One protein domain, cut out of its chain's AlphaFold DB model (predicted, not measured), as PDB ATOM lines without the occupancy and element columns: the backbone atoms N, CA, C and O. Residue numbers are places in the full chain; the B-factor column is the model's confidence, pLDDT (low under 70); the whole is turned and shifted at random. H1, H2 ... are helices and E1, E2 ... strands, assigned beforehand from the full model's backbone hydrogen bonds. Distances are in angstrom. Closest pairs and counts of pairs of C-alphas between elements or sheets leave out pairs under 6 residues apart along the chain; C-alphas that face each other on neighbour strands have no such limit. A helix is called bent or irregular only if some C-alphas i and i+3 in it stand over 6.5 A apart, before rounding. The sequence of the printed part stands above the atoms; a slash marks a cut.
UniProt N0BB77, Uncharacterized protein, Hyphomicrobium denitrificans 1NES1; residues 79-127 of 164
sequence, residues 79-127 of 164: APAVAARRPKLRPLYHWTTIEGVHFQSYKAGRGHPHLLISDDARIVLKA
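Overview. This is residues 79 to 127 of the 164 residues of an uncharacterized protein of Hyphomicrobium denitrificans 1NES1 (UniProt N0BB77). A small, strongly twisted sheet of four antiparallel strands forms the body, its chain folding back and forth from one strand to the next, and one short helix, H1, packs on one of its faces with residues 79 to 83. The edge strand E1 is sharply bent, and the turn between E1 and E2 and the loop between E2 and E3 lie at the two far ends of the longest axis. The printed part has 49 residues, with one named helix and four named strands in the order H1, E1, E2, E3, E4; across the sheet the strands also run E1, E2, E3, E4, and the class is mixed, helices and strands. The whole is compact, with a radius of gyration of the C-alphas of 9.9 A, and the C-alphas span 30 by 21 by 17 A.

Along the chain. E1, residues 90 to 98, is the longest strand by residues, 21.2 A from first to last C-alpha; C-alpha 90 is at (-15.762, 8.958, 23.362). E2, residues 101 to 107, measures 19.6 A from first to last C-alpha. E3, residues 114 to 118, measures 13.2 A. E4, residues 124 to 126, is a short strand of 6.4 A that ends with C-alpha 126 at (-5.201, -1.743, 20.195). H1, residues 79 to 85, precedes the strands and measures 10.0 A, with C-alpha 79 at (-16.552, 10.147, 14.169).

Arrangement. The four strands make a meander, each strand the antiparallel neighbour of the one before, and E1 and E2, E2 and E3, and E3 and E4 are hairpins. E2 and E3 are the inner strands, and their directions stand at 148 degrees. The C-alphas of Phe 103 and Ser 118 face each other at 4.3 A, and N 106 and O 115 are within hydrogen-bond range at 2.8 A. E1 is an edge strand beside E2, with directions at 153 degrees, and it bends by 81 degrees at residue 93. Before the bend, N 92 and O 105 are within hydrogen-bond range at 2.8 A; after it, N 96 and O 103 are within range at 2.9 A. E4 is the other edge strand, beside E3, with directions at 155 degrees; N 125 and O 116 are within hydrogen-bond range at 2.8 A. E1 and E4 are apart. H1 is on the sheet, at a height over the sheet of 8.5 A. It lies only just over E2, with 3 of its 7 C-alphas falling on E2 and 2 on E3, and it runs across the strands, at 67 degrees to E2 on the local plane. The closest C-alphas of H1 and E3 are those of Val 82 and Ile 117, 7.7 A apart, and the closest of H1 and E1 are those of Ala 79 and Pro 91, 7.4 A apart. In H1 every O i to N i+4 pair is within hydrogen-bond range.

Size, cuts and confidence. The two C-alphas farthest apart are those of Gly 100 and Arg 110, 30.6 A. From edge to edge of the sheet the strands' lines turn by 83 degrees, and its C-alphas lie up to 4.7 A off the best plane through all of them. The printed part has no cut. The links H1 to E1, E1 to E2 and E3 to E4 are tight, the link E2 to E3 is short, and no link is long. The mean pLDDT of the printed part is 73.3; it is under 70 at 13 residues, namely 79, 93 to 94, 100 to 101, 109 to 113 and 125 to 127.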
ATOM      1  N   ALA A  79     -15.933  10.266  12.852       68.44
ATOM      2  CA  ALA A  79     -16.552  10.147  14.169       68.44
ATOM      3  C   ALA A  79     -18.045   9.753  14.142       68.44
ATOM      4  O   ALA A  79     -18.429   8.967  15.012       68.44
ATOM      5  N   PRO A  80     -18.881  10.195  13.178       78.31
ATOM      6  CA  PRO A  80     -20.265   9.733  13.072       78.31
ATOM      7  C   PRO A  80     -20.382   8.232  12.773       78.31
ATOM      8  O   PRO A  80     -21.194   7.549  13.396       78.31
ATOM      9  N   ALA A  81     -19.547   7.693  11.878       80.56
ATOM     10  CA  ALA A  81     -19.557   6.272  11.528       80.56
ATOM     11  C   ALA A  81     -19.101   5.399  12.709       80.56
ATOM     12  O   ALA A  81     -19.706   4.362  13.004       80.56
ATOM     13  N   VAL A  82     -18.080   5.853  13.444       79.25
ATOM     14  CA  VAL A  82     -17.626   5.190  14.673       79.25
ATOM     15  C   VAL A  82     -18.688   5.270  15.768       79.25
ATOM     16  O   VAL A  82     -18.965   4.257  16.408       79.25
ATOM     17  N   ALA A  83     -19.321   6.429  15.971       79.44
ATOM     18  CA  ALA A  83     -20.373   6.605  16.973       79.44
ATOM     19  C   ALA A  83     -21.612   5.746  16.673       79.44
ATOM     20  O   ALA A  83     -22.160   5.144  17.595       79.44
ATOM     21  N   ALA A  84     -22.000   5.615  15.399       81.00
ATOM     22  CA  ALA A  84     -23.105   4.756  14.972       81.00
ATOM     23  C   ALA A  84     -22.845   3.274  15.291       81.00
ATOM     24  O   ALA A  84     -23.730   2.572  15.773       81.00
ATOM     25  N   ARG A  85     -21.613   2.793  15.074       79.44
ATOM     26  CA  ARG A  85     -21.242   1.398  15.373       79.44
ATOM     27  C   ARG A  85     -20.913   1.157  16.843       79.44
ATOM     28  O   ARG A  85     -21.034   0.036  17.330       79.44
ATOM     29  N   ARG A  86     -20.410   2.177  17.542       75.75
ATOM     30  CA  ARG A  86     -19.842   2.067  18.891       75.75
ATOM     31  C   ARG A  86     -20.230   3.279  19.750       75.75
ATOM     32  O   ARG A  86     -19.362   4.063  20.137       75.75
ATOM     33  N   PRO A  87     -21.507   3.393  20.152       79.38
ATOM     34  CA  PRO A  87     -22.046   4.584  20.821       79.38
ATOM     35  C   PRO A  87     -21.440   4.858  22.206       79.38
ATOM     36  O   PRO A  87     -21.536   5.961  22.733       79.38
ATOM     37  N   LYS A  88     -20.790   3.860  22.817       79.50
ATOM     38  CA  LYS A  88     -20.125   3.992  24.122       79.50
ATOM     39  C   LYS A  88     -18.720   4.607  24.032       79.50
ATOM     40  O   LYS A  88     -18.108   4.863  25.070       79.50
ATOM     41  N   LEU A  89     -18.190   4.811  22.825       78.44
ATOM     42  CA  LEU A  89     -16.866   5.387  22.623       78.44
ATOM     43  C   LEU A  89     -16.914   6.908  22.652       78.44
ATOM     44  O   LEU A  89     -17.757   7.533  22.017       78.44
ATOM     45  N   ARG A  90     -15.956   7.507  23.361       75.38
ATOM     46  CA  ARG A  90     -15.762   8.958  23.362       75.38
ATOM     47  C   ARG A  90     -14.512   9.312  22.559       75.38
ATOM     48  O   ARG A  90     -13.463   8.741  22.866       75.38
ATOM     49  N   PRO A  91     -14.595  10.208  21.561       73.38
ATOM     50  CA  PRO A  91     -13.424  10.637  20.807       73.38
ATOM     51  C   PRO A  91     -12.446  11.388  21.718       73.38
ATOM     52  O   PRO A  91     -12.844  12.056  22.674       73.38
ATOM     53  N   LEU A  92     -11.158  11.243  21.430       72.00
ATOM     54  CA  LEU A  92     -10.057  11.946  22.088       72.00
ATOM     55  C   LEU A  92      -9.411  12.944  21.112       72.00
ATOM     56  O   LEU A  92      -9.757  12.987  19.944       72.00
ATOM     57  N   TYR A  93      -8.460  13.758  21.563       65.81
ATOM     58  CA  TYR A  93      -7.819  14.777  20.711       65.81
ATOM     59  C   TYR A  93      -6.685  14.245  19.819       65.81
ATOM     60  O   TYR A  93      -5.977  15.028  19.197       65.81
ATOM     61  N   HIS A  94      -6.465  12.931  19.791       69.62
ATOM     62  CA  HIS A  94      -5.311  12.328  19.130       69.62
ATOM     63  C   HIS A  94      -5.733  11.530  17.900       69.62
ATOM     64  O   HIS A  94      -6.604  10.667  18.006       69.62
ATOM     65  N   TRP A  95      -5.078  11.793  16.777       74.00
ATOM     66  CA  TRP A  95      -5.260  11.088  15.517       74.00
ATOM     67  C   TRP A  95      -3.902  10.807  14.870       74.00
ATOM     68  O   TRP A  95      -2.896  11.419  15.232       74.00
ATOM     69  N   THR A  96      -3.872   9.845  13.955       72.44
ATOM     70  CA  THR A  96      -2.688   9.471  13.175       72.44
ATOM     71  C   THR A  96      -3.114   8.907  11.824       72.44
ATOM     72  O   THR A  96      -4.233   8.412  11.688       72.44
ATOM     73  N   THR A  97      -2.230   8.951  10.835       72.81
ATOM     74  CA  THR A  97      -2.456   8.347   9.519       72.81
ATOM     75  C   THR A  97      -1.417   7.259   9.298       72.81
ATOM     76  O   THR A  97      -0.221   7.523   9.388       72.81
ATOM     77  N   ILE A  98      -1.865   6.040   9.000       70.31
ATOM     78  CA  ILE A  98      -0.996   4.889   8.730       70.31
ATOM     79  C   ILE A  98      -1.370   4.366   7.349       70.31
ATOM     80  O   ILE A  98      -2.532   4.042   7.119       70.31
ATOM     81  N   GLU A  99      -0.407   4.337   6.424       73.19
ATOM     82  CA  GLU A  99      -0.606   3.831   5.053       73.19
ATOM     83  C   GLU A  99      -1.793   4.493   4.316       73.19
ATOM     84  O   GLU A  99      -2.536   3.855   3.578       73.19
ATOM     85  N   GLY A 100      -2.005   5.794   4.543       69.62
ATOM     86  CA  GLY A 100      -3.114   6.551   3.945       69.62
ATOM     87  C   GLY A 100      -4.470   6.362   4.634       69.62
ATOM     88  O   GLY A 100      -5.443   7.006   4.247       69.62
ATOM     89  N   VAL A 101      -4.549   5.541   5.685       67.38
ATOM     90  CA  VAL A 101      -5.758   5.348   6.491       67.38
ATOM     91  C   VAL A 101      -5.704   6.235   7.730       67.38
ATOM     92  O   VAL A 101      -4.763   6.163   8.522       67.38
ATOM     93  N   HIS A 102      -6.727   7.068   7.909       73.56
ATOM     94  CA  HIS A 102      -6.857   7.943   9.071       73.56
ATOM     95  C   HIS A 102      -7.432   7.184  10.274       73.56
ATOM     96  O   HIS A 102      -8.466   6.521  10.162       73.56
ATOM     97  N   PHE A 103      -6.771   7.313  11.424       72.06
ATOM     98  CA  PHE A 103      -7.155   6.729  12.704       72.06
ATOM     99  C   PHE A 103      -7.371   7.812  13.750       72.06
ATOM    100  O   PHE A 103      -6.512   8.655  13.992       72.06
ATOM    101  N   GLN A 104      -8.482   7.707  14.464       80.94
ATOM    102  CA  GLN A 104      -8.834   8.576  15.572       80.94
ATOM    103  C   GLN A 104      -8.797   7.782  16.883       80.94
ATOM    104  O   GLN A 104      -9.231   6.632  16.956       80.94
ATOM    105  N   SER A 105      -8.270   8.387  17.946       79.56
ATOM    106  CA  SER A 105      -8.231   7.774  19.271       79.56
ATOM    107  C   SER A 105      -9.581   7.913  19.977       79.56
ATOM    108  O   SER A 105     -10.178   8.994  19.998       79.56
ATOM    109  N   TYR A 106     -10.017   6.841  20.636       79.19
ATOM    110  CA  TYR A 106     -11.258   6.747  21.397       79.19
ATOM    111  C   TYR A 106     -11.028   6.145  22.782       79.19
ATOM    112  O   TYR A 106     -10.218   5.233  22.975       79.19
ATOM    113  N   LYS A 107     -11.804   6.623  23.755       76.94
ATOM    114  CA  LYS A 107     -11.868   6.076  25.110       76.94
ATOM    115  C   LYS A 107     -13.086   5.171  25.256       76.94
ATOM    116  O   LYS A 107     -14.220   5.625  25.109       76.94
ATOM    117  N   ALA A 108     -12.845   3.912  25.614       70.31
ATOM    118  CA  ALA A 108     -13.876   2.891  25.789       70.31
ATOM    119  C   ALA A 108     -14.403   2.786  27.234       70.31
ATOM    120  O   ALA A 108     -14.649   1.695  27.727       70.31
ATOM    121  N   GLY A 109     -14.568   3.914  27.933       65.44
ATOM    122  CA  GLY A 109     -15.005   3.943  29.336       65.44
ATOM    123  C   GLY A 109     -13.860   4.035  30.353       65.44
ATOM    124  O   GLY A 109     -12.716   4.348  30.014       65.44
ATOM    125  N   ARG A 110     -14.172   3.858  31.644       58.72
ATOM    126  CA  ARG A 110     -13.211   4.019  32.751       58.72
ATOM    127  C   ARG A 110     -12.353   2.751  32.866       58.72
ATOM    128  O   ARG A 110     -12.892   1.682  33.098       58.72
ATOM    129  N   GLY A 111     -11.033   2.868  32.695       57.59
ATOM    130  CA  GLY A 111     -10.089   1.746  32.846       57.59
ATOM    131  C   GLY A 111      -9.872   0.873  31.601       57.59
ATOM    132  O   GLY A 111      -9.117  -0.093  31.675       57.59
ATOM    133  N   HIS A 112     -10.486   1.212  30.466       58.19
ATOM    134  CA  HIS A 112     -10.262   0.516  29.197       58.19
ATOM    135  C   HIS A 112      -9.120   1.156  28.393       58.19
ATOM    136  O   HIS A 112      -8.936   2.376  28.475       58.19
ATOM    137  N   PRO A 113      -8.363   0.359  27.612       63.56
ATOM    138  CA  PRO A 113      -7.269   0.870  26.793       63.56
ATOM    139  C   PRO A 113      -7.781   1.872  25.755       63.56
ATOM    140  O   PRO A 113      -8.922   1.788  25.292       63.56
ATOM    141  N   HIS A 114      -6.922   2.820  25.388       73.50
ATOM    142  CA  HIS A 114      -7.184   3.719  24.271       73.50
ATOM    143  C   HIS A 114      -7.230   2.898  22.973       73.50
ATOM    144  O   HIS A 114      -6.370   2.048  22.735       73.50
ATOM    145  N   LEU A 115      -8.264   3.120  22.164       76.62
ATOM    146  CA  LEU A 115      -8.438   2.460  20.872       76.62
ATOM    147  C   LEU A 115      -8.175   3.468  19.766       76.62
ATOM    148  O   LEU A 115      -8.772   4.539  19.779       76.62
ATOM    149  N   LEU A 116      -7.339   3.110  18.802       79.69
ATOM    150  CA  LEU A 116      -7.212   3.836  17.545       79.69
ATOM    151  C   LEU A 116      -8.157   3.172  16.544       79.69
ATOM    152  O   LEU A 116      -8.055   1.972  16.303       79.69
ATOM    153  N   ILE A 117      -9.130   3.915  16.030       79.75
ATOM    154  CA  ILE A 117     -10.179   3.387  15.151       79.75
ATOM    155  C   ILE A 117     -10.168   4.184  13.858       79.75
ATOM    156  O   ILE A 117     -10.098   5.412  13.907       79.75
ATOM    157  N   SER A 118     -10.227   3.487  12.726       77.88
ATOM    158  CA  SER A 118     -10.311   4.126  11.417       77.88
ATOM    159  C   SER A 118     -11.602   4.927  11.256       77.88
ATOM    160  O   SER A 118     -12.623   4.618  11.877       77.88
ATOM    161  N   ASP A 119     -11.579   5.929  10.383       78.00
ATOM    162  CA  ASP A 119     -12.738   6.795  10.141       78.00
ATOM    163  C   ASP A 119     -13.988   6.039   9.649       78.00
ATOM    164  O   ASP A 119     -15.116   6.413   9.964       78.00
ATOM    165  N   ASP A 120     -13.809   4.928   8.933       75.81
ATOM    166  CA  ASP A 120     -14.888   4.041   8.479       75.81
ATOM    167  C   ASP A 120     -15.298   2.977   9.518       75.81
ATOM    168  O   ASP A 120     -16.145   2.112   9.255       75.81
ATOM    169  N   ALA A 121     -14.687   3.025  10.705       74.94
ATOM    170  CA  ALA A 121     -14.909   2.124  11.824       74.94
ATOM    171  C   ALA A 121     -14.695   0.632  11.496       74.94
ATOM    172  O   ALA A 121     -15.331  -0.230  12.118       74.94
ATOM    173  N   ARG A 122     -13.853   0.308  10.502       76.50
ATOM    174  CA  ARG A 122     -13.521  -1.076  10.113       76.50
ATOM    175  C   ARG A 122     -12.265  -1.599  10.796       76.50
ATOM    176  O   ARG A 122     -12.231  -2.768  11.172       76.50
ATOM    177  N   ILE A 123     -11.264  -0.745  10.994       76.75
ATOM    178  CA  ILE A 123      -9.966  -1.129  11.545       76.75
ATOM    179  C   ILE A 123      -9.856  -0.593  12.967       76.75
ATOM    180  O   ILE A 123     -10.143   0.572  13.241       76.75
ATOM    181  N   VAL A 124      -9.447  -1.461  13.890       78.56
ATOM    182  CA  VAL A 124      -9.213  -1.104  15.289       78.56
ATOM    183  C   VAL A 124      -7.820  -1.548  15.677       78.56
ATOM    184  O   VAL A 124      -7.542  -2.742  15.775       78.56
ATOM    185  N   LEU A 125      -6.968  -0.577  15.965       69.88
ATOM    186  CA  LEU A 125      -5.661  -0.807  16.542       69.88
ATOM    187  C   LEU A 125      -5.796  -0.714  18.064       69.88
ATOM    188  O   LEU A 125      -6.235   0.297  18.627       69.88
ATOM    189  N   LYS A 126      -5.434  -1.800  18.751       64.44
ATOM    190  CA  LYS A 126      -5.201  -1.743  20.195       64.44
ATOM    191  C   LYS A 126      -3.920  -0.943  20.385       64.44
ATOM    192  O   LYS A 126      -2.872  -1.392  19.934       64.44
ATOM    193  N   ALA A 127      -3.992   0.216  21.038       57.59
ATOM    194  CA  ALA A 127      -2.777   0.919  21.427       57.59
ATOM    195  C   ALA A 127      -1.986  -0.006  22.365       57.59
ATOM    196  O   ALA A 127      -2.416  -0.274  23.492       57.59
TER     197      ALA A 127